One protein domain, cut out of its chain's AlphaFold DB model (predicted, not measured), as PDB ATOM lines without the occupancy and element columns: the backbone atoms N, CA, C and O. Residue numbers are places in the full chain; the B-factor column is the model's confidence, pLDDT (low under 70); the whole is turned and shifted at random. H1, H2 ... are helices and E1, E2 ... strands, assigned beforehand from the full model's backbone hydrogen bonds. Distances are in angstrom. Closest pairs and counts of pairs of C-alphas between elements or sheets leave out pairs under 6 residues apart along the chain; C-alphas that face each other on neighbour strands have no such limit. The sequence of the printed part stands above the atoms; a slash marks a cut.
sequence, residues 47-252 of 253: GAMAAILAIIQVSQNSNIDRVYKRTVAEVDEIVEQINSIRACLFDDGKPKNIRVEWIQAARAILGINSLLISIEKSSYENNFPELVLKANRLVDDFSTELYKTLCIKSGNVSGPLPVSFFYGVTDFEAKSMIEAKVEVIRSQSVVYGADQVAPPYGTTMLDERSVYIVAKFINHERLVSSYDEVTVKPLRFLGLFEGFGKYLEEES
ATOM      1  N   GLY A  47      34.508  49.763 -14.390       50.47
ATOM      2  CA  GLY A  47      34.176  48.405 -14.846       50.47
ATOM      3  C   GLY A  47      33.547  47.522 -13.761       50.47
ATOM      4  O   GLY A  47      32.558  46.838 -14.018       50.47
ATOM      5  N   ALA A  48      34.048  47.592 -12.523       55.78
ATOM      6  CA  ALA A  48      33.454  46.872 -11.391       55.78
ATOM      7  C   ALA A  48      32.052  47.407 -11.035       55.78
ATOM      8  O   ALA A  48      31.138  46.627 -10.777       55.78
ATOM      9  N   MET A  49      31.855  48.730 -11.089       49.50
ATOM     10  CA  MET A  49      30.534  49.345 -10.905       49.50
ATOM     11  C   MET A  49      29.578  48.995 -12.048       49.50
ATOM     12  O   MET A  49      28.424  48.675 -11.786       49.50
ATOM     13  N   ALA A  50      30.050  48.978 -13.298       52.38
ATOM     14  CA  ALA A  50      29.259  48.553 -14.448       52.38
ATOM     15  C   ALA A  50      28.832  47.082 -14.337       52.38
ATOM     16  O   ALA A  50      27.681  46.769 -14.621       52.38
ATOM     17  N   ALA A  51      29.705  46.192 -13.854       49.38
ATOM     18  CA  ALA A  51      29.363  44.790 -13.612       49.38
ATOM     19  C   ALA A  51      28.332  44.626 -12.483       49.38
ATOM     20  O   ALA A  51      27.366  43.881 -12.639       49.38
ATOM     21  N   ILE A  52      28.484  45.352 -11.368       50.47
ATOM     22  CA  ILE A  52      27.503  45.348 -10.269       50.47
ATOM     23  C   ILE A  52      26.153  45.891 -10.755       50.47
ATOM     24  O   ILE A  52      25.123  45.274 -10.497       50.47
ATOM     25  N   LEU A  53      26.145  47.001 -11.497       47.44
ATOM     26  CA  LEU A  53      24.929  47.572 -12.079       47.44
ATOM     27  C   LEU A  53      24.295  46.634 -13.107       47.44
ATOM     28  O   LEU A  53      23.081  46.481 -13.089       47.44
ATOM     29  N   ALA A  54      25.087  45.957 -13.939       43.69
ATOM     30  CA  ALA A  54      24.593  44.959 -14.883       43.69
ATOM     31  C   ALA A  54      23.972  43.758 -14.157       43.69
ATOM     32  O   ALA A  54      22.890  43.320 -14.527       43.69
ATOM     33  N   ILE A  55      24.592  43.259 -13.082       48.22
ATOM     34  CA  ILE A  55      24.021  42.188 -12.250       48.22
ATOM     35  C   ILE A  55      22.729  42.658 -11.576       48.22
ATOM     36  O   ILE A  55      21.749  41.915 -11.559       48.22
ATOM     37  N   ILE A  56      22.695  43.885 -11.050       46.03
ATOM     38  CA  ILE A  56      21.486  44.474 -10.460       46.03
ATOM     39  C   ILE A  56      20.390  44.608 -11.522       46.03
ATOM     40  O   ILE A  56      19.265  44.199 -11.260       46.03
ATOM     41  N   GLN A  57      20.706  45.098 -12.723       48.06
ATOM     42  CA  GLN A  57      19.759  45.238 -13.832       48.06
ATOM     43  C   GLN A  57      19.251  43.882 -14.330       48.06
ATOM     44  O   GLN A  57      18.051  43.718 -14.518       48.06
ATOM     45  N   VAL A  58      20.119  42.878 -14.486       53.59
ATOM     46  CA  VAL A  58      19.726  41.508 -14.868       53.59
ATOM     47  C   VAL A  58      18.886  40.855 -13.766       53.59
ATOM     48  O   VAL A  58      17.884  40.203 -14.053       53.59
ATOM     49  N   SER A  59      19.237  41.053 -12.494       48.16
ATOM     50  CA  SER A  59      18.462  40.560 -11.348       48.16
ATOM     51  C   SER A  59      17.092  41.242 -11.245       48.16
ATOM     52  O   SER A  59      16.075  40.579 -11.048       48.16
ATOM     53  N   GLN A  60      17.020  42.558 -11.438       54.44
ATOM     54  CA  GLN A  60      15.754  43.292 -11.469       54.44
ATOM     55  C   GLN A  60      14.894  42.860 -12.661       54.44
ATOM     56  O   GLN A  60      13.735  42.500 -12.464       54.44
ATOM     57  N   ASN A  61      15.468  42.780 -13.863       65.38
ATOM     58  CA  ASN A  61      14.752  42.344 -15.061       65.38
ATOM     59  C   ASN A  61      14.291  40.887 -14.966       65.38
ATOM     60  O   ASN A  61      13.176  40.584 -15.372       65.38
ATOM     61  N   SER A  62      15.093  39.986 -14.390       68.75
ATOM     62  CA  SER A  62      14.681  38.590 -14.175       68.75
ATOM     63  C   SER A  62      13.567  38.458 -13.136       68.75
ATOM     64  O   SER A  62      12.687  37.612 -13.287       68.75
ATOM     65  N   ASN A  63      13.552  39.309 -12.104       71.38
ATOM     66  CA  ASN A  63      12.444  39.353 -11.154       71.38
ATOM     67  C   ASN A  63      11.159  39.864 -11.819       71.38
ATOM     68  O   ASN A  63      10.120  39.235 -11.640       71.38
ATOM     69  N   ILE A  64      11.239  40.939 -12.609       75.12
ATOM     70  CA  ILE A  64      10.101  41.483 -13.369       75.12
ATOM     71  C   ILE A  64       9.584  40.441 -14.371       75.12
ATOM     72  O   ILE A  64       8.388  40.174 -14.390       75.12
ATOM     73  N   ASP A  65      10.466  39.781 -15.127       74.75
ATOM     74  CA  ASP A  65      10.112  38.707 -16.070       74.75
ATOM     75  C   ASP A  65       9.438  37.520 -15.365       74.75
ATOM     76  O   ASP A  65       8.437  36.985 -15.840       74.75
ATOM     77  N   ARG A  66       9.929  37.130 -14.182       81.56
ATOM     78  CA  ARG A  66       9.300  36.070 -13.383       81.56
ATOM     79  C   ARG A  66       7.900  36.462 -12.916       81.56
ATOM     80  O   ARG A  66       7.000  35.627 -12.968       81.56
ATOM     81  N   VAL A  67       7.720  37.692 -12.429       86.19
ATOM     82  CA  VAL A  67       6.402  38.177 -11.993       86.19
ATOM     83  C   VAL A  67       5.462  38.267 -13.189       86.19
ATOM     84  O   VAL A  67       4.352  37.759 -13.105       86.19
ATOM     85  N   TYR A  68       5.931  38.793 -14.320       83.25
ATOM     86  CA  TYR A  68       5.165  38.847 -15.560       83.25
ATOM     87  C   TYR A  68       4.680  37.459 -15.991       83.25
ATOM     88  O   TYR A  68       3.483  37.249 -16.169       83.25
ATOM     89  N   LYS A  69       5.584  36.474 -16.076       88.69
ATOM     90  CA  LYS A  69       5.239  35.083 -16.423       88.69
ATOM     91  C   LYS A  69       4.234  34.469 -15.457       88.69
ATOM     92  O   LYS A  69       3.341  33.747 -15.887       88.69
ATOM     93  N   ARG A  70       4.361  34.763 -14.162       91.94
ATOM     94  CA  ARG A  70       3.388  34.327 -13.160       91.94
ATOM     95  C   ARG A  70       2.017  34.962 -13.400       91.94
ATOM     96  O   ARG A  70       1.030  34.242 -13.406       91.94
ATOM     97  N   THR A  71       1.948  36.272 -13.625       90.69
ATOM     98  CA  THR A  71       0.679  36.961 -13.900       90.69
ATOM     99  C   THR A  71       0.053  36.483 -15.213       90.69
ATOM    100  O   THR A  71      -1.162  36.356 -15.294       90.69
ATOM    101  N   VAL A  72       0.858  36.144 -16.226       91.94
ATOM    102  CA  VAL A  72       0.370  35.485 -17.450       91.94
ATOM    103  C   VAL A  72      -0.245  34.122 -17.133       91.94
ATOM    104  O   VAL A  72      -1.349  33.855 -17.592       91.94
ATOM    105  N   ALA A  73       0.407  33.301 -16.306       93.69
ATOM    106  CA  ALA A  73      -0.154  32.018 -15.882       93.69
ATOM    107  C   ALA A  73      -1.473  32.184 -15.102       93.69
ATOM    108  O   ALA A  73      -2.397  31.412 -15.318       93.69
ATOM    109  N   GLU A  74      -1.600  33.219 -14.264       94.31
ATOM    110  CA  GLU A  74      -2.863  33.553 -13.579       94.31
ATOM    111  C   GLU A  74      -3.972  33.944 -14.580       94.31
ATOM    112  O   GLU A  74      -5.132  33.582 -14.394       94.31
ATOM    113  N   VAL A  75      -3.636  34.640 -15.676       94.00
ATOM    114  CA  VAL A  75      -4.589  34.925 -16.770       94.00
ATOM    115  C   VAL A  75      -4.986  33.650 -17.515       94.00
ATOM    116  O   VAL A  75      -6.150  33.495 -17.882       94.00
ATOM    117  N   ASP A  76      -4.045  32.744 -17.756       93.94
ATOM    118  CA  ASP A  76      -4.337  31.471 -18.419       93.94
ATOM    119  C   ASP A  76      -5.194  30.563 -17.513       93.94
ATOM    120  O   ASP A  76      -6.125  29.919 -17.994       93.94
ATOM    121  N   GLU A  77      -4.995  30.612 -16.193       95.25
ATOM    122  CA  GLU A  77      -5.847  29.928 -15.212       95.25
ATOM    123  C   GLU A  77      -7.299  30.445 -15.244       95.25
ATOM    124  O   GLU A  77      -8.237  29.657 -15.120       95.25
ATOM    125  N   ILE A  78      -7.525  31.743 -15.506       96.19
ATOM    126  CA  ILE A  78      -8.885  32.268 -15.742       96.19
ATOM    127  C   ILE A  78      -9.539  31.560 -16.935       96.19
ATOM    128  O   ILE A  78     -10.716  31.206 -16.865       96.19
ATOM    129  N   VAL A  79      -8.798  31.316 -18.021       95.06
ATOM    130  CA  VAL A  79      -9.325  30.607 -19.201       95.06
ATOM    131  C   VAL A  79      -9.702  29.167 -18.849       95.06
ATOM    132  O   VAL A  79     -10.761  28.686 -19.259       95.06
ATOM    133  N   GLU A  80      -8.875  28.482 -18.060       95.50
ATOM    134  CA  GLU A  80      -9.172  27.128 -17.582       95.50
ATOM    135  C   GLU A  80     -10.424  27.094 -16.697       95.50
ATOM    136  O   GLU A  80     -11.303  26.248 -16.897       95.50
ATOM    137  N   GLN A  81     -10.562  28.050 -15.775       95.44
ATOM    138  CA  GLN A  81     -11.743  28.163 -14.919       95.44
ATOM    139  C   GLN A  81     -13.006  28.479 -15.730       95.44
ATOM    140  O   GLN A  81     -14.043  27.864 -15.487       95.44
ATOM    141  N   ILE A  82     -12.922  29.343 -16.749       95.88
ATOM    142  CA  ILE A  82     -14.023  29.604 -17.693       95.88
ATOM    143  C   ILE A  82     -14.463  28.315 -18.397       95.88
ATOM    144  O   ILE A  82     -15.656  28.013 -18.457       95.88
ATOM    145  N   ASN A  83     -13.516  27.522 -18.900       94.62
ATOM    146  CA  ASN A  83     -13.828  26.258 -19.568       94.62
ATOM    147  C   ASN A  83     -14.469  25.245 -18.608       94.62
ATOM    148  O   ASN A  83     -15.418  24.559 -18.988       94.62
ATOM    149  N   SER A  84     -13.996  25.194 -17.361       94.44
ATOM    150  CA  SER A  84     -14.589  24.371 -16.303       94.44
ATOM    151  C   SER A  84     -16.033  24.787 -16.002       94.44
ATOM    152  O   SER A  84     -16.928  23.941 -15.977       94.44
ATOM    153  N   ILE A  85     -16.297  26.093 -15.875       95.12
ATOM    154  CA  ILE A  85     -17.656  26.623 -15.685       95.12
ATOM    155  C   ILE A  85     -18.542  26.246 -16.874       95.12
ATOM    156  O   ILE A  85     -19.671  25.807 -16.668       95.12
ATOM    157  N   ARG A  86     -18.034  26.359 -18.109       93.88
ATOM    158  CA  ARG A  86     -18.779  25.980 -19.319       93.88
ATOM    159  C   ARG A  86     -19.191  24.504 -19.283       93.88
ATOM    160  O   ARG A  86     -20.351  24.206 -19.539       93.88
ATOM    161  N   ALA A  87     -18.277  23.607 -18.915       92.75
ATOM    162  CA  ALA A  87     -18.554  22.173 -18.802       92.75
ATOM    163  C   ALA A  87     -19.535  21.828 -17.662       92.75
ATOM    164  O   ALA A  87     -20.287  20.857 -17.756       92.75
ATOM    165  N   CYS A  88     -19.532  22.620 -16.586       92.12
ATOM    166  CA  CYS A  88     -20.445  22.448 -15.456       92.12
ATOM    167  C   CYS A  88     -21.853  22.987 -15.743       92.12
ATOM    168  O   CYS A  88     -22.840  22.412 -15.301       92.12
ATOM    169  N   LEU A  89     -21.967  24.115 -16.446       90.19
ATOM    170  CA  LEU A  89     -23.256  24.780 -16.650       90.19
ATOM    171  C   LEU A  89     -23.940  24.387 -17.955       90.19
ATOM    172  O   LEU A  89     -25.152  24.587 -18.062       90.19
ATOM    173  N   PHE A  90     -23.211  23.835 -18.930       89.56
ATOM    174  CA  PHE A  90     -23.748  23.568 -20.262       89.56
ATOM    175  C   PHE A  90     -23.445  22.169 -20.786       89.56
ATOM    176  O   PHE A  90     -22.360  21.630 -20.580       89.56
ATOM    177  N   ASP A  91     -24.412  21.627 -21.524       84.00
ATOM    178  CA  ASP A  91     -24.299  20.398 -22.310       84.00
ATOM    179  C   ASP A  91     -24.835  20.673 -23.720       84.00
ATOM    180  O   ASP A  91     -25.968  21.133 -23.872       84.00
ATOM    181  N   ASP A  92     -23.996  20.512 -24.746       79.56
ATOM    182  CA  ASP A  92     -24.315  20.844 -26.146       79.56
ATOM    183  C   ASP A  92     -24.974  22.233 -26.350       79.56
ATOM    184  O   ASP A  92     -25.856  22.430 -27.190       79.56
ATOM    185  N   GLY A  93     -24.554  23.228 -25.559       73.19
ATOM    186  CA  GLY A  93     -25.077  24.600 -25.609       73.19
ATOM    187  C   GLY A  93     -26.423  24.809 -24.903       73.19
ATOM    188  O   GLY A  93     -26.990  25.899 -24.992       73.19
ATOM    189  N   LYS A  94     -26.930  23.796 -24.192       81.25
ATOM    190  CA  LYS A  94     -28.119  23.883 -23.336       81.25
ATOM    191  C   LYS A  94     -27.733  23.980 -21.860       81.25
ATOM    192  O   LYS A  94     -26.735  23.388 -21.458       81.25
ATOM    193  N   PRO A  95     -28.515  24.697 -21.039       85.75
ATOM    194  CA  PRO A  95     -28.251  24.815 -19.611       85.75
ATOM    195  C   PRO A  95     -28.503  23.492 -18.876       85.75
ATOM    196  O   PRO A  95     -29.550  22.868 -19.041       85.75
ATOM    197  N   LYS A  96     -27.554  23.089 -18.028       88.12
ATOM    198  CA  LYS A  96     -27.660  21.932 -17.128       88.12
ATOM    199  C   LYS A  96     -28.244  22.380 -15.800       88.12
ATOM    200  O   LYS A  96     -27.830  23.401 -15.265       88.12
ATOM    201  N   ASN A  97     -29.143  21.602 -15.217       86.31
ATOM    202  CA  ASN A  97     -29.753  21.877 -13.914       86.31
ATOM    203  C   ASN A  97     -29.279  20.894 -12.834       86.31
ATOM    204  O   ASN A  97     -30.066  20.379 -12.044       86.31
ATOM    205  N   ILE A  98     -27.971  20.634 -12.797       86.75
ATOM    206  CA  ILE A  98     -27.357  19.706 -11.845       86.75
ATOM    207  C   ILE A  98     -26.770  20.494 -10.674       86.75
ATOM    208  O   ILE A  98     -25.793  21.228 -10.833       86.75
ATOM    209  N   ARG A  99     -27.323  20.296  -9.469       86.56
ATOM    210  CA  ARG A  99     -26.922  21.019  -8.247       86.56
ATOM    211  C   ARG A  99     -25.411  21.034  -8.019       86.56
ATOM    212  O   ARG A  99     -24.828  22.094  -7.821       86.56
ATOM    213  N   VAL A 100     -24.770  19.864  -8.038       88.75
ATOM    214  CA  VAL A 100     -23.333  19.732  -7.728       88.75
ATOM    215  C   VAL A 100     -22.471  20.512  -8.720       88.75
ATOM    216  O   VAL A 100     -21.502  21.154  -8.320       88.75
ATOM    217  N   GLU A 101     -22.839  20.502  -9.996       91.25
ATOM    218  CA  GLU A 101     -22.101  21.211 -11.039       91.25
ATOM    219  C   GLU A 101     -22.295  22.726 -10.936       91.25
ATOM    220  O   GLU A 101     -21.338  23.476 -11.098       91.25
ATOM    221  N   TRP A 102     -23.486  23.192 -10.544       92.44
ATOM    222  CA  TRP A 102     -23.710  24.605 -10.220       92.44
ATOM    223  C   TRP A 102     -22.860  25.078  -9.037       92.44
ATOM    224  O   TRP A 102     -22.292  26.170  -9.080       92.44
ATOM    225  N   ILE A 103     -22.710  24.253  -7.997       92.62
ATOM    226  CA  ILE A 103     -21.817  24.550  -6.864       92.62
ATOM    227  C   ILE A 103     -20.359  24.645  -7.338       92.62
ATOM    228  O   ILE A 103     -19.639  25.566  -6.946       92.62
ATOM    229  N   GLN A 104     -19.915  23.717  -8.190       93.19
ATOM    230  CA  GLN A 104     -18.560  23.731  -8.753       93.19
ATOM    231  C   GLN A 104     -18.321  24.964  -9.632       93.19
ATOM    232  O   GLN A 104     -17.315  25.653  -9.452       93.19
ATOM    233  N   ALA A 105     -19.275  25.302 -10.501       95.06
ATOM    234  CA  ALA A 105     -19.246  26.509 -11.319       95.06
ATOM    235  C   ALA A 105     -19.161  27.778 -10.460       95.06
ATOM    236  O   ALA A 105     -18.318  28.639 -10.704       95.06
ATOM    237  N   ALA A 106     -19.974  27.879  -9.408       95.56
ATOM    238  CA  ALA A 106     -19.953  29.019  -8.496       95.56
ATOM    239  C   ALA A 106     -18.608  29.163  -7.763       95.56
ATOM    240  O   ALA A 106     -18.095  30.271  -7.618       95.56
ATOM    241  N   ARG A 107     -17.997  28.051  -7.338       95.88
ATOM    242  CA  ARG A 107     -16.649  28.059  -6.744       95.88
ATOM    243  C   ARG A 107     -15.588  28.524  -7.740       95.88
ATOM    244  O   ARG A 107     -14.739  29.328  -7.368       95.88
ATOM    245  N   ALA A 108     -15.660  28.069  -8.989       96.12
ATOM    246  CA  ALA A 108     -14.763  28.527 -10.048       96.12
ATOM    247  C   ALA A 108     -14.938  30.031 -10.331       96.12
ATOM    248  O   ALA A 108     -13.949  30.743 -10.425       96.12
ATOM    249  N   ILE A 109     -16.170  30.553 -10.344       96.75
ATOM    250  CA  ILE A 109     -16.441  31.998 -10.467       96.75
ATOM    251  C   ILE A 109     -15.772  32.806  -9.340       96.75
ATOM    252  O   ILE A 109     -15.151  33.840  -9.594       96.75
ATOM    253  N   LEU A 110     -15.872  32.345  -8.088       95.69
ATOM    254  CA  LEU A 110     -15.194  32.991  -6.955       95.69
ATOM    255  C   LEU A 110     -13.659  32.923  -7.089       95.69
ATOM    256  O   LEU A 110     -12.961  33.874  -6.721       95.69
ATOM    257  N   GLY A 111     -13.145  31.826  -7.655       94.75
ATOM    258  CA  GLY A 111     -11.743  31.668  -8.045       94.75
ATOM    259  C   GLY A 111     -11.297  32.725  -9.057       94.75
ATOM    260  O   GLY A 111     -10.321  33.429  -8.797       94.75
ATOM    261  N   ILE A 112     -12.066  32.926 -10.133       95.94
ATOM    262  CA  ILE A 112     -11.801  33.949 -11.159       95.94
ATOM    263  C   ILE A 112     -11.730  35.334 -10.516       95.94
ATOM    264  O   ILE A 112     -10.795  36.091 -10.776       95.94
ATOM    265  N   ASN A 113     -12.679  35.667  -9.634       94.94
ATOM    266  CA  ASN A 113     -12.696  36.968  -8.957       94.94
ATOM    267  C   ASN A 113     -11.448  37.188  -8.088       94.94
ATOM    268  O   ASN A 113     -10.929  38.303  -8.019       94.94
ATOM    269  N   SER A 114     -10.945  36.129  -7.453       94.12
ATOM    270  CA  SER A 114      -9.718  36.180  -6.651       94.12
ATOM    271  C   SER A 114      -8.464  36.321  -7.526       94.12
ATOM    272  O   SER A 114      -7.576  37.110  -7.194       94.12
ATOM    273  N   LEU A 115      -8.410  35.625  -8.667       94.62
ATOM    274  CA  LEU A 115      -7.340  35.769  -9.664       94.62
ATOM    275  C   LEU A 115      -7.304  37.182 -10.250       94.62
ATOM    276  O   LEU A 115      -6.234  37.780 -10.321       94.62
ATOM    277  N   LEU A 116      -8.460  37.762 -10.586       94.69
ATOM    278  CA  LEU A 116      -8.545  39.145 -11.067       94.69
ATOM    279  C   LEU A 116      -7.913  40.134 -10.082       94.69
ATOM    280  O   LEU A 116      -7.134  40.989 -10.494       94.69
ATOM    281  N   ILE A 117      -8.181  39.987  -8.782       94.00
ATOM    282  CA  ILE A 117      -7.591  40.849  -7.746       94.00
ATOM    283  C   ILE A 117      -6.076  40.650  -7.651       94.00
ATOM    284  O   ILE A 117      -5.331  41.623  -7.505       94.00
ATOM    285  N   SER A 118      -5.604  39.403  -7.751       93.56
ATOM    286  CA  SER A 118      -4.168  39.091  -7.787       93.56
ATOM    287  C   SER A 118      -3.475  39.753  -8.983       93.56
ATOM    288  O   SER A 118      -2.422  40.383  -8.821       93.56
ATOM    289  N   ILE A 119      -4.094  39.680 -10.163       93.88
ATOM    290  CA  ILE A 119      -3.594  40.274 -11.407       93.88
ATOM    291  C   ILE A 119      -3.595  41.802 -11.313       93.88
ATOM    292  O   ILE A 119      -2.587  42.428 -11.636       93.88
ATOM    293  N   GLU A 120      -4.678  42.413 -10.826       93.50
ATOM    294  CA  GLU A 120      -4.783  43.865 -10.631       93.50
ATOM    295  C   GLU A 120      -3.702  44.384  -9.683       93.50
ATOM    296  O   GLU A 120      -3.006  45.352  -9.999       93.50
ATOM    297  N   LYS A 121      -3.500  43.696  -8.554       93.12
ATOM    298  CA  LYS A 121      -2.445  44.030  -7.598       93.12
ATOM    299  C   LYS A 121      -1.054  43.896  -8.222       93.12
ATOM    300  O   LYS A 121      -0.258  44.830  -8.147       93.12
ATOM    301  N   SER A 122      -0.770  42.763  -8.864       87.50
ATOM    302  CA  SER A 122       0.535  42.498  -9.487       87.50
ATOM    303  C   SER A 122       0.838  43.493 -10.608       87.50
ATOM    304  O   SER A 122       1.960  43.990 -10.712       87.50
ATOM    305  N   SER A 123      -0.171  43.834 -11.411       88.69
ATOM    306  CA  SER A 123      -0.078  44.831 -12.475       88.69
ATOM    307  C   SER A 123       0.133  46.241 -11.937       88.69
ATOM    308  O   SER A 123       0.883  46.997 -12.545       88.69
ATOM    309  N   TYR A 124      -0.506  46.619 -10.826       89.38
ATOM    310  CA  TYR A 124      -0.281  47.926 -10.202       89.38
ATOM    311  C   TYR A 124       1.156  48.059  -9.678       89.38
ATOM    312  O   TYR A 124       1.802  49.080  -9.894       89.38
ATOM    313  N   GLU A 125       1.675  47.010  -9.036       87.50
ATOM    314  CA  GLU A 125       3.029  47.004  -8.465       87.50
ATOM    315  C   GLU A 125       4.138  46.962  -9.536       87.50
ATOM    316  O   GLU A 125       5.219  47.502  -9.307       87.50
ATOM    317  N   ASN A 126       3.884  46.343 -10.697       82.31
ATOM    318  CA  ASN A 126       4.911  46.062 -11.714       82.31
ATOM    319  C   ASN A 126       4.639  46.694 -13.096       82.31
ATOM    320  O   ASN A 126       5.444  46.523 -14.007       82.31
ATOM    321  N   ASN A 127       3.549  47.458 -13.239       85.94
ATOM    322  CA  ASN A 127       3.116  48.155 -14.457       85.94
ATOM    323  C   ASN A 127       2.834  47.230 -15.662       85.94
ATOM    324  O   ASN A 127       3.451  47.380 -16.716       85.94
ATOM    325  N   PHE A 128       1.872  46.308 -15.515       89.94
ATOM    326  CA  PHE A 128       1.421  45.370 -16.570       89.94
ATOM    327  C   PHE A 128      -0.054  45.574 -16.996       89.94
ATOM    328  O   PHE A 128      -0.853  44.626 -16.953       89.94
ATOM    329  N   PRO A 129      -0.474  46.797 -17.376       89.38
ATOM    330  CA  PRO A 129      -1.885  47.131 -17.615       89.38
ATOM    331  C   PRO A 129      -2.557  46.279 -18.705       89.38
ATOM    332  O   PRO A 129      -3.771  46.061 -18.676       89.38
ATOM    333  N   GLU A 130      -1.785  45.769 -19.661       90.12
ATOM    334  CA  GLU A 130      -2.256  44.881 -20.719       90.12
ATOM    335  C   GLU A 130      -2.791  43.544 -20.189       90.12
ATOM    336  O   GLU A 130      -3.742  43.005 -20.759       90.12
ATOM    337  N   LEU A 131      -2.238  43.027 -19.085       90.38
ATOM    338  CA  LEU A 131      -2.686  41.769 -18.481       90.38
ATOM    339  C   LEU A 131      -4.033  41.947 -17.778       90.38
ATOM    340  O   LEU A 131      -4.915  41.105 -17.933       90.38
ATOM    341  N   VAL A 132      -4.231  43.079 -17.097       92.69
ATOM    342  CA  VAL A 132      -5.525  43.450 -16.496       92.69
ATOM    343  C   VAL A 132      -6.588  43.613 -17.577       92.69
ATOM    344  O   VAL A 132      -7.690  43.082 -17.456       92.69
ATOM    345  N   LEU A 133      -6.256  44.307 -18.671       92.06
ATOM    346  CA  LEU A 133      -7.172  44.479 -19.797       92.06
ATOM    347  C   LEU A 133      -7.552  43.133 -20.431       92.06
ATOM    348  O   LEU A 133      -8.725  42.912 -20.732       92.06
ATOM    349  N   LYS A 134      -6.577  42.235 -20.626       93.19
ATOM    350  CA  LYS A 134      -6.817  40.889 -21.163       93.19
ATOM    351  C   LYS A 134      -7.723  40.077 -20.232       93.19
ATOM    352  O   LYS A 134      -8.700  39.506 -20.709       93.19
ATOM    353  N   ALA A 135      -7.433  40.063 -18.931       93.38
ATOM    354  CA  ALA A 135      -8.213  39.325 -17.940       93.38
ATOM    355  C   ALA A 135      -9.666  39.818 -17.859       93.38
ATOM    356  O   ALA A 135     -10.594  39.018 -17.931       93.38
ATOM    357  N   ASN A 136      -9.869  41.138 -17.798       93.12
ATOM    358  CA  ASN A 136     -11.210  41.724 -17.744       93.12
ATOM    359  C   ASN A 136     -12.024  41.418 -19.004       93.12
ATOM    360  O   ASN A 136     -13.175  41.019 -18.887       93.12
ATOM    361  N   ARG A 137     -11.419  41.507 -20.198       93.50
ATOM    362  CA  ARG A 137     -12.103  41.140 -21.452       93.50
ATOM    363  C   ARG A 137     -12.572  39.689 -21.455       93.50
ATOM    364  O   ARG A 137     -13.716  39.441 -21.800       93.50
ATOM    365  N   LEU A 138     -11.718  38.751 -21.034       93.69
ATOM    366  CA  LEU A 138     -12.087  37.333 -20.946       93.69
ATOM    367  C   LEU A 138     -13.303  37.119 -20.036       93.69
ATOM    368  O   LEU A 138     -14.208  36.362 -20.375       93.69
ATOM    369  N   VAL A 139     -13.325  37.804 -18.894       93.69
ATOM    370  CA  VAL A 139     -14.409  37.700 -17.914       93.69
ATOM    371  C   VAL A 139     -15.691  38.368 -18.409       93.69
ATOM    372  O   VAL A 139     -16.763  37.786 -18.262       93.69
ATOM    373  N   ASP A 140     -15.601  39.537 -19.040       91.94
ATOM    374  CA  ASP A 140     -16.761  40.256 -19.578       91.94
ATOM    375  C   ASP A 140     -17.392  39.529 -20.776       91.94
ATOM    376  O   ASP A 140     -18.622  39.404 -20.859       91.94
ATOM    377  N   ASP A 141     -16.560  38.996 -21.676       90.75
ATOM    378  CA  ASP A 141     -17.003  38.183 -22.811       90.75
ATOM    379  C   ASP A 141     -17.714  36.919 -22.312       90.75
ATOM    380  O   ASP A 141     -18.804  36.584 -22.786       90.75
ATOM    381  N   PHE A 142     -17.142  36.256 -21.302       93.62
ATOM    382  CA  PHE A 142     -17.739  35.062 -20.719       93.62
ATOM    383  C   PHE A 142     -19.017  35.354 -19.923       93.62
ATOM    384  O   PHE A 142     -19.995  34.622 -20.052       93.62
ATOM    385  N   SER A 143     -19.069  36.446 -19.157       90.44
ATOM    386  CA  SER A 143     -20.297  36.912 -18.495       90.44
ATOM    387  C   SER A 143     -21.431  37.106 -19.512       90.44
ATOM    388  O   SER A 143     -22.554  36.624 -19.329       90.44
ATOM    389  N   THR A 144     -21.109  37.714 -20.656       87.44
ATOM    390  CA  THR A 144     -22.052  37.906 -21.765       87.44
ATOM    391  C   THR A 144     -22.470  36.578 -22.414       87.44
ATOM    392  O   THR A 144     -23.624  36.423 -22.826       87.44
ATOM    393  N   GLU A 145     -21.555  35.614 -22.535       88.38
ATOM    394  CA  GLU A 145     -21.846  34.253 -23.010       88.38
ATOM    395  C   GLU A 145     -22.811  33.526 -22.062       88.38
ATOM    396  O   GLU A 145     -23.830  32.994 -22.516       88.38
ATOM    397  N   LEU A 146     -22.536  33.563 -20.752       88.00
ATOM    398  CA  LEU A 146     -23.401  32.988 -19.721       88.00
ATOM    399  C   LEU A 146     -24.800  33.591 -19.791       88.00
ATOM    400  O   LEU A 146     -25.778  32.849 -19.848       88.00
ATOM    401  N   TYR A 147     -24.896  34.919 -19.876       83.69
ATOM    402  CA  TYR A 147     -26.166  35.620 -20.052       83.69
ATOM    403  C   TYR A 147     -26.957  35.090 -21.256       83.69
ATOM    404  O   TYR A 147     -28.130  34.745 -21.138       83.69
ATOM    405  N   LYS A 148     -26.318  34.992 -22.427       80.12
ATOM    406  CA  LYS A 148     -26.981  34.563 -23.671       80.12
ATOM    407  C   LYS A 148     -27.448  33.109 -23.647       80.12
ATOM    408  O   LYS A 148     -28.331  32.772 -24.439       80.12
ATOM    409  N   THR A 149     -26.825  32.275 -22.820       79.56
ATOM    410  CA  THR A 149     -27.043  30.821 -22.786       79.56
ATOM    411  C   THR A 149     -27.986  30.416 -21.652       79.56
ATOM    412  O   THR A 149     -28.818  29.534 -21.831       79.56
ATOM    413  N   LEU A 150     -27.930  31.115 -20.515       79.19
ATOM    414  CA  LEU A 150     -28.834  30.950 -19.370       79.19
ATOM    415  C   LEU A 150     -30.126  31.781 -19.504       79.19
ATOM    416  O   LEU A 150     -30.809  32.027 -18.515       79.19
ATOM    417  N   CYS A 151     -30.470  32.214 -20.718       70.62
ATOM    418  CA  CYS A 151     -31.762  32.815 -21.048       70.62
ATOM    419  C   CYS A 151     -32.428  31.992 -22.160       70.62
ATOM    420  O   CYS A 151     -31.801  31.696 -23.181       70.62
ATOM    421  N   ILE A 152     -33.704  31.637 -21.990       62.34
ATOM    422  CA  ILE A 152     -34.486  30.893 -22.985       62.34
ATOM    423  C   ILE A 152     -34.675  31.761 -24.224       62.34
ATOM    424  O   ILE A 152     -35.229  32.850 -24.135       62.34
ATOM    425  N   LYS A 153     -34.305  31.272 -25.407       56.25
ATOM    426  CA  LYS A 153     -34.631  31.951 -26.668       56.25
ATOM    427  C   LYS A 153     -35.958  31.428 -27.210       56.25
ATOM    428  O   LYS A 153     -36.000  30.367 -27.823       56.25
ATOM    429  N   SER A 154     -37.032  32.189 -27.018       49.88
ATOM    430  CA  SER A 154     -38.324  31.957 -27.676       49.88
ATOM    431  C   SER A 154     -38.539  33.037 -28.736       49.88
ATOM    432  O   SER A 154     -38.497  34.223 -28.426       49.88
ATOM    433  N   GLY A 155     -38.710  32.652 -30.006       48.31
ATOM    434  CA  GLY A 155     -39.030  33.600 -31.085       48.31
ATOM    435  C   GLY A 155     -38.022  34.749 -31.264       48.31
ATOM    436  O   GLY A 155     -38.436  35.881 -31.488       48.31
ATOM    437  N   ASN A 156     -36.713  34.477 -31.152       46.62
ATOM    438  CA  ASN A 156     -35.617  35.468 -31.139       46.62
ATOM    439  C   ASN A 156     -35.595  36.432 -29.936       46.62
ATOM    440  O   ASN A 156     -34.798  37.371 -29.928       46.62
ATOM    441  N   VAL A 157     -36.399  36.188 -28.900       49.91
ATOM    442  CA  VAL A 157     -36.374  36.942 -27.641       49.91
ATOM    443  C   VAL A 157     -35.754  36.070 -26.551       49.91
ATOM    444  O   VAL A 157     -36.213  34.955 -26.308       49.91
ATOM    445  N   SER A 158     -34.697  36.570 -25.908       55.75
ATOM    446  CA  SER A 158     -34.131  35.964 -24.699       55.75
ATOM    447  C   SER A 158     -35.039  36.279 -23.505       55.75
ATOM    448  O   SER A 158     -35.118  37.432 -23.086       55.75
ATOM    449  N   GLY A 159     -35.741  35.277 -22.986       62.12
ATOM    450  CA  GLY A 159     -36.486  35.316 -21.731       62.12
ATOM    451  C   GLY A 159     -35.700  34.671 -20.581       62.12
ATOM    452  O   GLY A 159     -34.782  33.887 -20.828       62.12
ATOM    453  N   PRO A 160     -36.029  34.982 -19.319       68.19
ATOM    454  CA  PRO A 160     -35.382  34.364 -18.163       68.19
ATOM    455  C   PRO A 160     -35.624  32.846 -18.135       68.19
ATOM    456  O   PRO A 160     -36.648  32.371 -18.629       68.19
ATOM    457  N   LEU A 161     -34.706  32.083 -17.526       78.19
ATOM    458  CA  LEU A 161     -34.961  30.673 -17.203       78.19
ATOM    459  C   LEU A 161     -36.228  30.544 -16.344       78.19
ATOM    460  O   LEU A 161     -36.474  31.394 -15.480       78.19
ATOM    461  N   PRO A 162     -37.039  29.496 -16.557       80.75
ATOM    462  CA  PRO A 162     -38.262  29.317 -15.801       80.75
ATOM    463  C   PRO A 162     -37.904  28.873 -14.380       80.75
ATOM    464  O   PRO A 162     -36.909  28.183 -14.167       80.75
ATOM    465  N   VAL A 163     -38.728  29.225 -13.393       81.56
ATOM    466  CA  VAL A 163     -38.460  28.878 -11.984       81.56
ATOM    467  C   VAL A 163     -38.340  27.354 -11.790       81.56
ATOM    468  O   VAL A 163     -37.526  26.893 -10.996       81.56
ATOM    469  N   SER A 164     -39.071  26.564 -12.586       81.94
ATOM    470  CA  SER A 164     -38.977  25.095 -12.634       81.94
ATOM    471  C   SER A 164     -37.555  24.576 -12.890       81.94
ATOM    472  O   SER A 164     -37.204  23.521 -12.373       81.94
ATOM    473  N   PHE A 165     -36.707  25.309 -13.621       86.19
ATOM    474  CA  PHE A 165     -35.321  24.910 -13.890       86.19
ATOM    475  C   PHE A 165     -34.510  24.749 -12.602       86.19
ATOM    476  O   PHE A 165     -33.778  23.772 -12.439       86.19
ATOM    477  N   PHE A 166     -34.681  25.681 -11.663       85.88
ATOM    478  CA  PHE A 166     -33.900  25.726 -10.429       85.88
ATOM    479  C   PHE A 166     -34.293  24.629  -9.428       85.88
ATOM    480  O   PHE A 166     -33.530  24.328  -8.515       85.88
ATOM    481  N   TYR A 167     -35.422  23.954  -9.652       83.75
ATOM    482  CA  TYR A 167     -35.813  22.744  -8.925       83.75
ATOM    483  C   TYR A 167     -35.063  21.479  -9.389       83.75
ATOM    484  O   TYR A 167     -35.220  20.422  -8.780       83.75
ATOM    485  N   GLY A 168     -34.239  21.561 -10.442       79.56
ATOM    486  CA  GLY A 168     -33.436  20.429 -10.920       79.56
ATOM    487  C   GLY A 168     -34.245  19.323 -11.604       79.56
ATOM    488  O   GLY A 168     -33.809  18.175 -11.644       79.56
ATOM    489  N   VAL A 169     -35.438  19.644 -12.121       82.00
ATOM    490  CA  VAL A 169     -36.295  18.693 -12.854       82.00
ATOM    491  C   VAL A 169     -35.906  18.631 -14.334       82.00
ATOM    492  O   VAL A 169     -35.699  19.657 -14.977       82.00
ATOM    493  N   THR A 170     -35.786  17.435 -14.906       77.88
ATOM    494  CA  THR A 170     -35.198  17.224 -16.247       77.88
ATOM    495  C   THR A 170     -35.986  17.851 -17.402       77.88
ATOM    496  O   THR A 170     -35.410  18.225 -18.416       77.88
ATOM    497  N   ASP A 171     -37.297  17.989 -17.255       79.00
ATOM    498  CA  ASP A 171     -38.259  18.503 -18.237       79.00
ATOM    499  C   ASP A 171     -38.844  19.855 -17.795       79.00
ATOM    500  O   ASP A 171     -40.023  20.156 -18.000       79.00
ATOM    501  N   PHE A 172     -38.000  20.692 -17.187       82.50
ATOM    502  CA  PHE A 172     -38.365  22.009 -16.660       82.50
ATOM    503  C   PHE A 172     -39.044  22.935 -17.684       82.50
ATOM    504  O   PHE A 172     -39.792  23.823 -17.284       82.50
ATOM    505  N   GLU A 173     -38.798  22.742 -18.985       80.56
ATOM    506  CA  GLU A 173     -39.410  23.525 -20.067       80.56
ATOM    507  C   GLU A 173     -40.906  23.227 -20.247       80.56
ATOM    508  O   GLU A 173     -41.662  24.105 -20.659       80.56
ATOM    509  N   ALA A 174     -41.337  22.000 -19.944       81.31
ATOM    510  CA  ALA A 174     -42.717  21.547 -20.119       81.31
ATOM    511  C   ALA A 174     -43.536  21.613 -18.822       81.31
ATOM    512  O   ALA A 174     -44.766  21.584 -18.872       81.31
ATOM    513  N   LYS A 175     -42.863  21.696 -17.669       80.62
ATOM    514  CA  LYS A 175     -43.494  21.692 -16.349       80.62
ATOM    515  C   LYS A 175     -43.776  23.094 -15.836       80.62
ATOM    516  O   LYS A 175     -42.925  23.986 -15.863       80.62
ATOM    517  N   SER A 176     -44.964  23.257 -15.268       82.00
ATOM    518  CA  SER A 176     -45.266  24.397 -14.416       82.00
ATOM    519  C   SER A 176     -44.429  24.352 -13.134       82.00
ATOM    520  O   SER A 176     -43.934  23.314 -12.690       82.00
ATOM    521  N   MET A 177     -44.316  25.506 -12.488       78.81
ATOM    522  CA  MET A 177     -43.641  25.641 -11.202       78.81
ATOM    523  C   MET A 177     -44.222  24.712 -10.117       78.81
ATOM    524  O   MET A 177     -43.473  24.147  -9.324       78.81
ATOM    525  N   ILE A 178     -45.548  24.531 -10.083       82.81
ATOM    526  CA  ILE A 178     -46.219  23.672  -9.092       82.81
ATOM    527  C   ILE A 178     -45.854  22.204  -9.329       82.81
ATOM    528  O   ILE A 178     -45.548  21.485  -8.379       82.81
ATOM    529  N   GLU A 179     -45.843  21.763 -10.586       83.25
ATOM    530  CA  GLU A 179     -45.477  20.388 -10.947       83.25
ATOM    531  C   GLU A 179     -44.021  20.083 -10.590       83.25
ATOM    532  O   GLU A 179     -43.750  19.034 -10.002       83.25
ATOM    533  N   ALA A 180     -43.107  21.024 -10.854       81.38
ATOM    534  CA  ALA A 180     -41.703  20.894 -10.472       81.38
ATOM    535  C   ALA A 180     -41.535  20.758  -8.946       81.38
ATOM    536  O   ALA A 180     -40.831  19.863  -8.480       81.38
ATOM    537  N   LYS A 181     -42.244  21.578  -8.153       79.50
ATOM    538  CA  LYS A 181     -42.243  21.483  -6.680       79.50
ATOM    539  C   LYS A 181     -42.710  20.114  -6.188       79.50
ATOM    540  O   LYS A 181     -42.048  19.494  -5.355       79.50
ATOM    541  N   VAL A 182     -43.842  19.633  -6.704       81.19
ATOM    542  CA  VAL A 182     -44.417  18.337  -6.305       81.19
ATOM    543  C   VAL A 182     -43.456  17.191  -6.611       81.19
ATOM    544  O   VAL A 182     -43.295  16.282  -5.796       81.19
ATOM    545  N   GLU A 183     -42.792  17.230  -7.761       78.88
ATOM    546  CA  GLU A 183     -41.829  16.208  -8.155       78.88
ATOM    547  C   GLU A 183     -40.572  16.207  -7.284       78.88
ATOM    548  O   GLU A 183     -40.137  15.136  -6.854       78.88
ATOM    549  N   VAL A 184     -40.029  17.383  -6.958       75.25
ATOM    550  CA  VAL A 184     -38.897  17.491  -6.029       75.25
ATOM    551  C   VAL A 184     -39.266  16.920  -4.665       75.25
ATOM    552  O   VAL A 184     -38.551  16.050  -4.168       75.25
ATOM    553  N   ILE A 185     -40.409  17.314  -4.096       74.12
ATOM    554  CA  ILE A 185     -40.891  16.780  -2.810       74.12
ATOM    555  C   ILE A 185     -41.031  15.256  -2.878       74.12
ATOM    556  O   ILE A 185     -40.558  14.534  -1.997       74.12
ATOM    557  N   ARG A 186     -41.624  14.741  -3.961       70.38
ATOM    558  CA  ARG A 186     -41.779  13.300  -4.175       70.38
ATOM    559  C   ARG A 186     -40.424  12.589  -4.251       70.38
ATOM    560  O   ARG A 186     -40.280  11.524  -3.655       70.38
ATOM    561  N   SER A 187     -39.436  13.172  -4.928       68.25
ATOM    562  CA  SER A 187     -38.081  12.611  -5.042       68.25
ATOM    563  C   SER A 187     -37.307  12.625  -3.716       68.25
ATOM    564  O   SER A 187     -36.554  11.697  -3.439       68.25
ATOM    565  N   GLN A 188     -37.546  13.623  -2.857       62.66
ATOM    566  CA  GLN A 188     -36.965  13.707  -1.513       62.66
ATOM    567  C   GLN A 188     -37.601  12.707  -0.535       62.66
ATOM    568  O   GLN A 188     -36.941  12.244   0.391       62.66
ATOM    569  N   SER A 189     -38.872  12.351  -0.748       54.53
ATOM    570  CA  SER A 189     -39.634  11.432   0.111       54.53
ATOM    571  C   SER A 189     -39.363   9.937  -0.125       54.53
ATOM    572  O   SER A 189     -40.025   9.090   0.478       54.53
ATOM    573  N   VAL A 190     -38.413   9.583  -0.998       57.06
ATOM    574  CA  VAL A 190     -38.076   8.182  -1.277       57.06
ATOM    575  C   VAL A 190     -37.321   7.589  -0.086       57.06
ATOM    576  O   VAL A 190     -36.154   7.891   0.151       57.06
ATOM    577  N   VAL A 191     -38.001   6.724   0.668       52.84
ATOM    578  CA  VAL A 191     -37.378   5.869   1.685       52.84
ATOM    579  C   VAL A 191     -36.675   4.724   0.960       52.84
ATOM    580  O   VAL A 191     -37.329   3.869   0.364       52.84
ATOM    581  N   TYR A 192     -35.345   4.720   0.993       55.28
ATOM    582  CA  TYR A 192     -34.543   3.642   0.421       55.28
ATOM    583  C   TYR A 192     -34.733   2.351   1.229       55.28
ATOM    584  O   TYR A 192     -34.704   2.367   2.462       55.28
ATOM    585  N   GLY A 193     -34.946   1.231   0.532       52.62
ATOM    586  CA  GLY A 193     -34.926  -0.102   1.141       52.62
ATOM    587  C   GLY A 193     -33.550  -0.432   1.732       52.62
ATOM    588  O   GLY A 193     -32.552   0.182   1.366       52.62
ATOM    589  N   ALA A 194     -33.472  -1.412   2.639       55.09
ATOM    590  CA  ALA A 194     -32.220  -1.806   3.308       55.09
ATOM    591  C   ALA A 194     -31.112  -2.297   2.345       55.09
ATOM    592  O   ALA A 194     -29.948  -2.397   2.724       55.09
ATOM    593  N   ASP A 195     -31.489  -2.606   1.109       61.97
ATOM    594  CA  ASP A 195     -30.683  -3.071  -0.017       61.97
ATOM    595  C   ASP A 195     -30.403  -1.975  -1.067       61.97
ATOM    596  O   ASP A 195     -29.689  -2.218  -2.042       61.97
ATOM    597  N   GLN A 196     -30.938  -0.767  -0.877       45.47
ATOM    598  CA  GLN A 196     -30.791   0.350  -1.804       45.47
ATOM    599  C   GLN A 196     -29.823   1.395  -1.250       45.47
ATOM    600  O   GLN A 196     -29.936   1.856  -0.115       45.47
ATOM    601  N   VAL A 197     -28.868   1.805  -2.082       49.91
ATOM    602  CA  VAL A 197     -27.973   2.922  -1.777       49.91
ATOM    603  C   VAL A 197     -28.690   4.209  -2.169       49.91
ATOM    604  O   VAL A 197     -29.115   4.346  -3.317       49.91
ATOM    605  N   ALA A 198     -28.820   5.151  -1.232       48.88
ATOM    606  CA  ALA A 198     -29.287   6.493  -1.557       48.88
ATOM    607  C   ALA A 198     -28.400   7.068  -2.683       48.88
ATOM    608  O   ALA A 198     -27.171   7.013  -2.559       48.88
ATOM    609  N   PRO A 199     -28.965   7.611  -3.778       47.22
ATOM    610  CA  PRO A 199     -28.203   8.360  -4.755       47.22
ATOM    611  C   PRO A 199     -27.361   9.403  -4.015       47.22
ATOM    612  O   PRO A 199     -27.868  10.048  -3.094       47.22
ATOM    613  N   PRO A 200     -26.099   9.627  -4.414       47.50
ATOM    614  CA  PRO A 200     -25.242  10.631  -3.782       47.50
ATOM    615  C   PRO A 200     -25.809  12.063  -3.879       47.50
ATOM    616  O   PRO A 200     -25.291  12.982  -3.250       47.50
ATOM    617  N   TYR A 201     -26.884  12.261  -4.646       47.81
ATOM    618  CA  TYR A 201     -27.544  13.537  -4.867       47.81
ATOM    619  C   TYR A 201     -28.681  13.753  -3.864       47.81
ATOM    620  O   TYR A 201     -29.863  13.610  -4.172       47.81
ATOM    621  N   GLY A 202     -28.299  14.132  -2.642       48.91
ATOM    622  CA  GLY A 202     -29.193  14.868  -1.754       48.91
ATOM    623  C   GLY A 202     -29.658  16.154  -2.444       48.91
ATOM    624  O   GLY A 202     -28.830  16.878  -2.995       48.91
ATOM    625  N   THR A 203     -30.974  16.389  -2.414       56.72
ATOM    626  CA  THR A 203     -31.712  17.528  -2.998       56.72
ATOM    627  C   THR A 203     -31.442  17.774  -4.492       56.72
ATOM    628  O   THR A 203     -30.370  18.231  -4.875       56.72
ATOM    629  N   THR A 204     -32.442  17.523  -5.342       70.38
ATOM    630  CA  THR A 204     -32.416  17.845  -6.785       70.38
ATOM    631  C   THR A 204     -32.335  19.349  -7.056       70.38
ATOM    632  O   THR A 204     -31.714  19.772  -8.024       70.38
ATOM    633  N   MET A 205     -32.913  20.148  -6.164       82.38
ATOM    634  CA  MET A 205     -32.946  21.604  -6.230       82.38
ATOM    635  C   MET A 205     -31.549  22.236  -6.198       82.38
ATOM    636  O   MET A 205     -30.658  21.771  -5.484       82.38
ATOM    637  N   LEU A 206     -31.347  23.299  -6.977       87.19
ATOM    638  CA  LEU A 206     -30.066  23.995  -7.057       87.19
ATOM    639  C   LEU A 206     -29.725  24.690  -5.730       87.19
ATOM    640  O   LEU A 206     -30.583  25.027  -4.927       87.19
ATOM    641  N   ASP A 207     -28.445  24.923  -5.463       88.25
ATOM    642  CA  ASP A 207     -28.073  25.632  -4.238       88.25
ATOM    643  C   ASP A 207     -28.263  27.145  -4.413       88.25
ATOM    644  O   ASP A 207     -27.701  27.725  -5.348       88.25
ATOM    645  N   GLU A 208     -28.998  27.807  -3.520       87.56
ATOM    646  CA  GLU A 208     -29.246  29.257  -3.590       87.56
ATOM    647  C   GLU A 208     -27.965  30.086  -3.703       87.56
ATOM    648  O   GLU A 208     -27.918  31.043  -4.478       87.56
ATOM    649  N   ARG A 209     -26.890  29.707  -2.994       90.62
ATOM    650  CA  ARG A 209     -25.608  30.426  -3.087       90.62
ATOM    651  C   ARG A 209     -25.029  30.300  -4.480       90.62
ATOM    652  O   ARG A 209     -24.521  31.280  -5.017       90.62
ATOM    653  N   SER A 210     -25.119  29.111  -5.078       91.50
ATOM    654  CA  SER A 210     -24.619  28.895  -6.438       91.50
ATOM    655  C   SER A 210     -25.391  29.729  -7.461       91.50
ATOM    656  O   SER A 210     -24.779  30.420  -8.274       91.50
ATOM    657  N   VAL A 211     -26.721  29.753  -7.345       89.56
ATOM    658  CA  VAL A 211     -27.611  30.552  -8.193       89.56
ATOM    659  C   VAL A 211     -27.319  32.045  -8.029       89.56
ATOM    660  O   VAL A 211     -27.174  32.764  -9.019       89.56
ATOM    661  N   TYR A 212     -27.146  32.504  -6.789       90.69
ATOM    662  CA  TYR A 212     -26.808  33.887  -6.461       90.69
ATOM    663  C   TYR A 212     -25.442  34.315  -7.016       90.69
ATOM    664  O   TYR A 212     -25.337  35.380  -7.624       90.69
ATOM    665  N   ILE A 213     -24.399  33.495  -6.849       92.81
ATOM    666  CA  ILE A 213     -23.044  33.793  -7.341       92.81
ATOM    667  C   ILE A 213     -23.035  33.895  -8.868       92.81
ATOM    668  O   ILE A 213     -22.491  34.859  -9.407       92.81
ATOM    669  N   VAL A 214     -23.668  32.943  -9.563       91.69
ATOM    670  CA  VAL A 214     -23.784  32.966 -11.029       91.69
ATOM    671  C   VAL A 214     -24.540  34.217 -11.478       91.69
ATOM    672  O   VAL A 214     -24.055  34.945 -12.341       91.69
ATOM    673  N   ALA A 215     -25.676  34.535 -10.853       88.81
ATOM    674  CA  ALA A 215     -26.444  35.732 -11.191       88.81
ATOM    675  C   ALA A 215     -25.653  37.033 -10.971       88.81
ATOM    676  O   ALA A 215     -25.741  37.963 -11.775       88.81
ATOM    677  N   LYS A 216     -24.865  37.115  -9.893       89.94
ATOM    678  CA  LYS A 216     -24.003  38.270  -9.609       89.94
ATOM    679  C   LYS A 216     -22.883  38.410 -10.630       89.94
ATOM    680  O   LYS A 216     -22.665  39.508 -11.131       89.94
ATOM    681  N   PHE A 217     -22.258  37.300 -11.005       91.12
ATOM    682  CA  PHE A 217     -21.231  37.289 -12.039       91.12
ATOM    683  C   PHE A 217     -21.764  37.776 -13.391       91.12
ATOM    684  O   PHE A 217     -21.132  38.628 -14.010       91.12
ATOM    685  N   ILE A 218     -22.960  37.335 -13.798       88.81
ATOM    686  CA  ILE A 218     -23.602  37.812 -15.036       88.81
ATOM    687  C   ILE A 218     -23.912  39.321 -14.967       88.81
ATOM    688  O   ILE A 218     -23.833  40.031 -15.965       88.81
ATOM    689  N   ASN A 219     -24.221  39.848 -13.779       86.00
ATOM    690  CA  ASN A 219     -24.387  41.288 -13.549       86.00
ATOM    691  C   ASN A 219     -23.061  42.068 -13.482       86.00
ATOM    692  O   ASN A 219     -23.067  43.248 -13.133       86.00
ATOM    693  N   HIS A 220     -21.927  41.430 -13.792       87.12
ATOM    694  CA  HIS A 220     -20.580  41.985 -13.630       87.12
ATOM    695  C   HIS A 220     -20.285  42.440 -12.186       87.12
ATOM    696  O   HIS A 220     -19.421  43.284 -11.942       87.12
ATOM    697  N   GLU A 221     -20.982  41.866 -11.199       87.81
ATOM    698  CA  GLU A 221     -20.729  42.107  -9.784       87.81
ATOM    699  C   GLU A 221     -19.735  41.073  -9.245       87.81
ATOM    700  O   GLU A 221     -20.015  39.873  -9.176       87.81
ATOM    701  N   ARG A 222     -18.561  41.546  -8.818       87.19
ATOM    702  CA  ARG A 222     -17.509  40.689  -8.264       87.19
ATOM    703  C   ARG A 222     -17.790  40.362  -6.804       87.19
ATOM    704  O   ARG A 222     -17.887  41.252  -5.960       87.19
ATOM    705  N   LEU A 223     -17.849  39.070  -6.505       89.06
ATOM    706  CA  LEU A 223     -17.915  38.548  -5.145       89.06
ATOM    707  C   LEU A 223     -16.558  37.959  -4.767       89.06
ATOM    708  O   LEU A 223     -16.032  37.103  -5.477       89.06
ATOM    709  N   VAL A 224     -16.011  38.417  -3.643       86.56
ATOM    710  CA  VAL A 224     -14.709  37.990  -3.117       86.56
ATOM    711  C   VAL A 224     -14.947  37.401  -1.738       86.56
ATOM    712  O   VAL A 224     -15.022  38.117  -0.744       86.56
ATOM    713  N   SER A 225     -15.179  36.098  -1.698       88.50
ATOM    714  CA  SER A 225     -15.496  35.356  -0.479       88.50
ATOM    715  C   SER A 225     -15.312  33.864  -0.747       88.50
ATOM    716  O   SER A 225     -15.250  33.447  -1.909       88.50
ATOM    717  N   SER A 226     -15.214  33.055   0.307       89.62
ATOM    718  CA  SER A 226     -15.341  31.607   0.165       89.62
ATOM    719  C   SER A 226     -16.808  31.241  -0.089       89.62
ATOM    720  O   SER A 226     -17.720  31.972   0.290       89.62
ATOM    721  N   TYR A 227     -17.057  30.109  -0.748       90.62
ATOM    722  CA  TYR A 227     -18.418  29.705  -1.114       90.62
ATOM    723  C   TYR A 227     -19.365  29.628   0.098       90.62
ATOM    724  O   TYR A 227     -20.502  30.090   0.021       90.62
ATOM    725  N   ASP A 228     -18.879  29.098   1.222       89.69
ATOM    726  CA  ASP A 228     -19.681  28.881   2.431       89.69
ATOM    727  C   ASP A 228     -19.973  30.187   3.198       89.69
ATOM    728  O   ASP A 228     -20.937  30.263   3.960       89.69
ATOM    729  N   GLU A 229     -19.184  31.239   2.963       89.88
ATOM    730  CA  GLU A 229     -19.339  32.566   3.572       89.88
ATOM    731  C   GLU A 229     -20.268  33.497   2.775       89.88
ATOM    732  O   GLU A 229     -20.667  34.557   3.273       89.88
ATOM    733  N   VAL A 230     -20.644  33.125   1.544       90.12
ATOM    734  CA  VAL A 230     -21.517  33.959   0.714       90.12
ATOM    735  C   VAL A 230     -22.896  34.076   1.358       90.12
ATOM    736  O   VAL A 230     -23.649  33.110   1.486       90.12
ATOM    737  N   THR A 231     -23.245  35.309   1.724       87.50
ATOM    738  CA  THR A 231     -24.590  35.660   2.178       87.50
ATOM    739  C   THR A 231     -25.479  35.930   0.970       87.50
ATOM    740  O   THR A 231     -25.250  36.891   0.228       87.50
ATOM    741  N   VAL A 232     -26.502  35.096   0.791       86.19
ATOM    742  CA  VAL A 232     -27.525  35.269  -0.245       86.19
ATOM    743  C   VAL A 232     -28.367  36.495   0.093       86.19
ATOM    744  O   VAL A 232     -28.792  36.687   1.232       86.19
ATOM    745  N   LYS A 233     -28.570  37.361  -0.898       83.06
ATOM    746  CA  LYS A 233     -29.424  38.545  -0.784       83.06
ATOM    747  C   LYS A 233     -30.437  38.547  -1.924       83.06
ATOM    748  O   LYS A 233     -30.098  38.065  -3.008       83.06
ATOM    749  N   PRO A 234     -31.614  39.165  -1.729       75.44
ATOM    750  CA  PRO A 234     -32.558  39.374  -2.815       75.44
ATOM    751  C   PRO A 234     -31.878  40.097  -3.981       75.44
ATOM    752  O   PRO A 234     -31.232  41.139  -3.805       75.44
ATOM    753  N   LEU A 235     -31.995  39.527  -5.178       73.44
ATOM    754  CA  LEU A 235     -31.512  40.160  -6.398       73.44
ATOM    755  C   LEU A 235     -32.502  41.256  -6.795       73.44
ATOM    756  O   LEU A 235     -33.699  41.007  -6.903       73.44
ATOM    757  N   ARG A 236     -32.023  42.487  -7.023       65.00
ATOM    758  CA  ARG A 236     -32.889  43.553  -7.546       65.00
ATOM    759  C   ARG A 236     -33.358  43.160  -8.947       65.00
ATOM    760  O   ARG A 236     -32.530  42.933  -9.825       65.00
ATOM    761  N   PHE A 237     -34.674  43.102  -9.142       57.69
ATOM    762  CA  PHE A 237     -35.299  42.716 -10.404       57.69
ATOM    763  C   PHE A 237     -34.921  43.662 -11.547       57.69
ATOM    764  O   PHE A 237     -35.500  44.732 -11.721       57.69
ATOM    765  N   LEU A 238     -33.967  43.235 -12.364       52.53
ATOM    766  CA  LEU A 238     -33.866  43.642 -13.758       52.53
ATOM    767  C   LEU A 238     -34.466  42.490 -14.561       52.53
ATOM    768  O   LEU A 238     -34.122  41.342 -14.289       52.53
ATOM    769  N   GLY A 239     -35.361  42.765 -15.517       56.38
ATOM    770  CA  GLY A 239     -36.186  41.754 -16.213       56.38
ATOM    771  C   GLY A 239     -35.431  40.586 -16.875       56.38
ATOM    772  O   GLY A 239     -36.043  39.618 -17.302       56.38
ATOM    773  N   LEU A 240     -34.102  40.649 -16.915       59.31
ATOM    774  CA  LEU A 240     -33.189  39.605 -17.371       59.31
ATOM    775  C   LEU A 240     -32.961  38.479 -16.342       59.31
ATOM    776  O   LEU A 240     -32.636  37.361 -16.725       59.31
ATOM    777  N   PHE A 241     -33.157  38.750 -15.046       68.00
ATOM    778  CA  PHE A 241     -32.889  37.813 -13.941       68.00
ATOM    779  C   PHE A 241     -34.140  37.440 -13.151       68.00
ATOM    780  O   PHE A 241     -34.037  36.956 -12.028       68.00
ATOM    781  N   GLU A 242     -35.326  37.661 -13.714       71.62
ATOM    782  CA  GLU A 242     -36.591  37.422 -13.016       71.62
ATOM    783  C   GLU A 242     -36.701  35.984 -12.483       71.62
ATOM    784  O   GLU A 242     -37.127  35.788 -11.348       71.62
ATOM    785  N   GLY A 243     -36.238  34.990 -13.254       70.81
ATOM    786  CA  GLY A 243     -36.198  33.586 -12.827       70.81
ATOM    787  C   GLY A 243     -35.280  33.336 -11.627       70.81
ATOM    788  O   GLY A 243     -35.682  32.665 -10.682       70.81
ATOM    789  N   PHE A 244     -34.085  33.939 -11.626       80.12
ATOM    790  CA  PHE A 244     -33.136  33.863 -10.508       80.12
ATOM    791  C   PHE A 244     -33.686  34.566  -9.262       80.12
ATOM    792  O   PHE A 244     -33.579  34.044  -8.158       80.12
ATOM    793  N   GLY A 245     -34.282  35.751  -9.429       74.56
ATOM    794  CA  GLY A 245     -34.855  36.531  -8.331       74.56
ATOM    795  C   GLY A 245     -36.028  35.819  -7.663       74.56
ATOM    796  O   GLY A 245     -36.012  35.640  -6.451       74.56
ATOM    797  N   LYS A 246     -36.997  35.341  -8.456       77.50
ATOM    798  CA  LYS A 246     -38.166  34.601  -7.950       77.50
ATOM    799  C   LYS A 246     -37.770  33.350  -7.175       77.50
ATOM    800  O   LYS A 246     -38.324  33.091  -6.117       77.50
ATOM    801  N   TYR A 247     -36.785  32.613  -7.681       79.06
ATOM    802  CA  TYR A 247     -36.255  31.443  -6.996       79.06
ATOM    803  C   TYR A 247     -35.695  31.774  -5.603       79.06
ATOM    804  O   TYR A 247     -36.010  31.091  -4.636       79.06
ATOM    805  N   LEU A 248     -34.897  32.842  -5.493       78.25
ATOM    806  CA  LEU A 248     -34.257  33.231  -4.231       78.25
ATOM    807  C   LEU A 248     -35.224  33.872  -3.222       78.25
ATOM    808  O   LEU A 248     -34.972  33.810  -2.023       78.25
ATOM    809  N   GLU A 249     -36.303  34.515  -3.674       76.25
ATOM    810  CA  GLU A 249     -37.318  35.067  -2.768       76.25
ATOM    811  C   GLU A 249     -38.154  33.977  -2.097       76.25
ATOM    812  O   GLU A 249     -38.470  34.090  -0.914       76.25
ATOM    813  N   GLU A 250     -38.493  32.917  -2.827       64.94
ATOM    814  CA  GLU A 250     -39.366  31.860  -2.314       64.94
ATOM    815  C   GLU A 250     -38.742  31.016  -1.202       64.94
ATOM    816  O   GLU A 250     -39.474  30.550  -0.336       64.94
ATOM    817  N   GLU A 251     -37.420  30.856  -1.192       58.91
ATOM    818  CA  GLU A 251     -36.705  30.126  -0.133       58.91
ATOM    819  C   GLU A 251     -36.393  30.996   1.094       58.91
ATOM    820  O   GLU A 251     -36.018  30.495   2.152       58.91
ATOM    821  N   SER A 252     -36.566  32.317   0.990       52.59
ATOM    822  CA  SER A 252     -36.330  33.242   2.107       52.59
ATOM    823  C   SER A 252     -37.492  33.330   3.116       52.59
ATOM    824  O   SER A 252     -37.465  34.193   4.001       52.59
TER     825      SER A 252
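Overview. This is residues 47 to 252 of the 253 residues of an uncharacterized protein of Vibrio sp. 99-70-13A1 (UniProt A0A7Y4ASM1). Three long helices, H1, H2 and H3, lie side by side in an up-and-down bundle, with residues 47 to 63 of H1 sticking out beyond it as a bare arm. At the other end sits a loose head: H6 packs on H2 and H3, H7 packs on H6, and H4, H5 and the small antiparallel hairpin of E1 and E2 lie farther out; residues 191 to 197 stick out as a loop. The printed part has 206 residues, with seven named helices and two named strands in the order H1, H2, H3, E1, E2, H4, H5, H6, H7, mostly helix. It is loose, with a radius of gyration of the C-alphas of 22.5 A, and elongated, spanning 84 by 48 by 32 A.

Along the chain. Start at the sheet: E1 is residues 151 to 154 and E2 residues 157 to 160. Before it, find C-alpha 47 at (34.176, 48.405, -14.846), where H1 begins; it runs 62.1 A to residue 89. H2, residues 99 to 126, measures 40.7 A, and H3, residues 129 to 149, 30.4 A. After the sheet come H4, residues 163 to 166, H5, residues 177 to 188, 16.8 A, H6, residues 208 to 218, 15.4 A, and H7, residues 242 to 250, ending with C-alpha 250 at (-39.366, 31.860, -2.314).

Arrangement. Between E1 and E2, look for N 152 and O 159, 2.8 A apart, and N 159 and O 152, 2.7 A. The closest C-alphas of E2 and H7, Pro 160 and Gly 243, are 5.5 A apart. H7 touches H4, closest C-alphas Val 163 and Gly 243, 5.3 A. H4 touches residues 177 to 181 of H5, closest at Ser 164 and Met 177, 4.9 A. H6 and H7 form a helical hairpin, a shallow tilt of 28 degrees, closest at Glu 208 and Leu 248, 6.4 A. H6 touches H2 at a steep tilt of 45 degrees, closest at Ala 106 and Ser 210, 5.1 A, and H3 at Ser 143 and Ile 218, 4.9 A. H1 and H2 form another helical hairpin, opposite ways at 21 degrees, closest at Ile 85 and Ala 105, 4.6 A. Every O i to N i+4 pair is within hydrogen-bond range in H1, H2, H3, H5, H6 and H7; H4 is too short for one.

Size, cuts and confidence. The C-alphas farthest apart, Gly 47 and Gly 193, are 85.9 A apart. The printed part has no cut; the links H5 to H6 and H6 to H7 are long. In this model, pLDDT is under 70 at residues 47 to 62, 152 to 160, 187 to 203, 236 to 241 and 250 to 252.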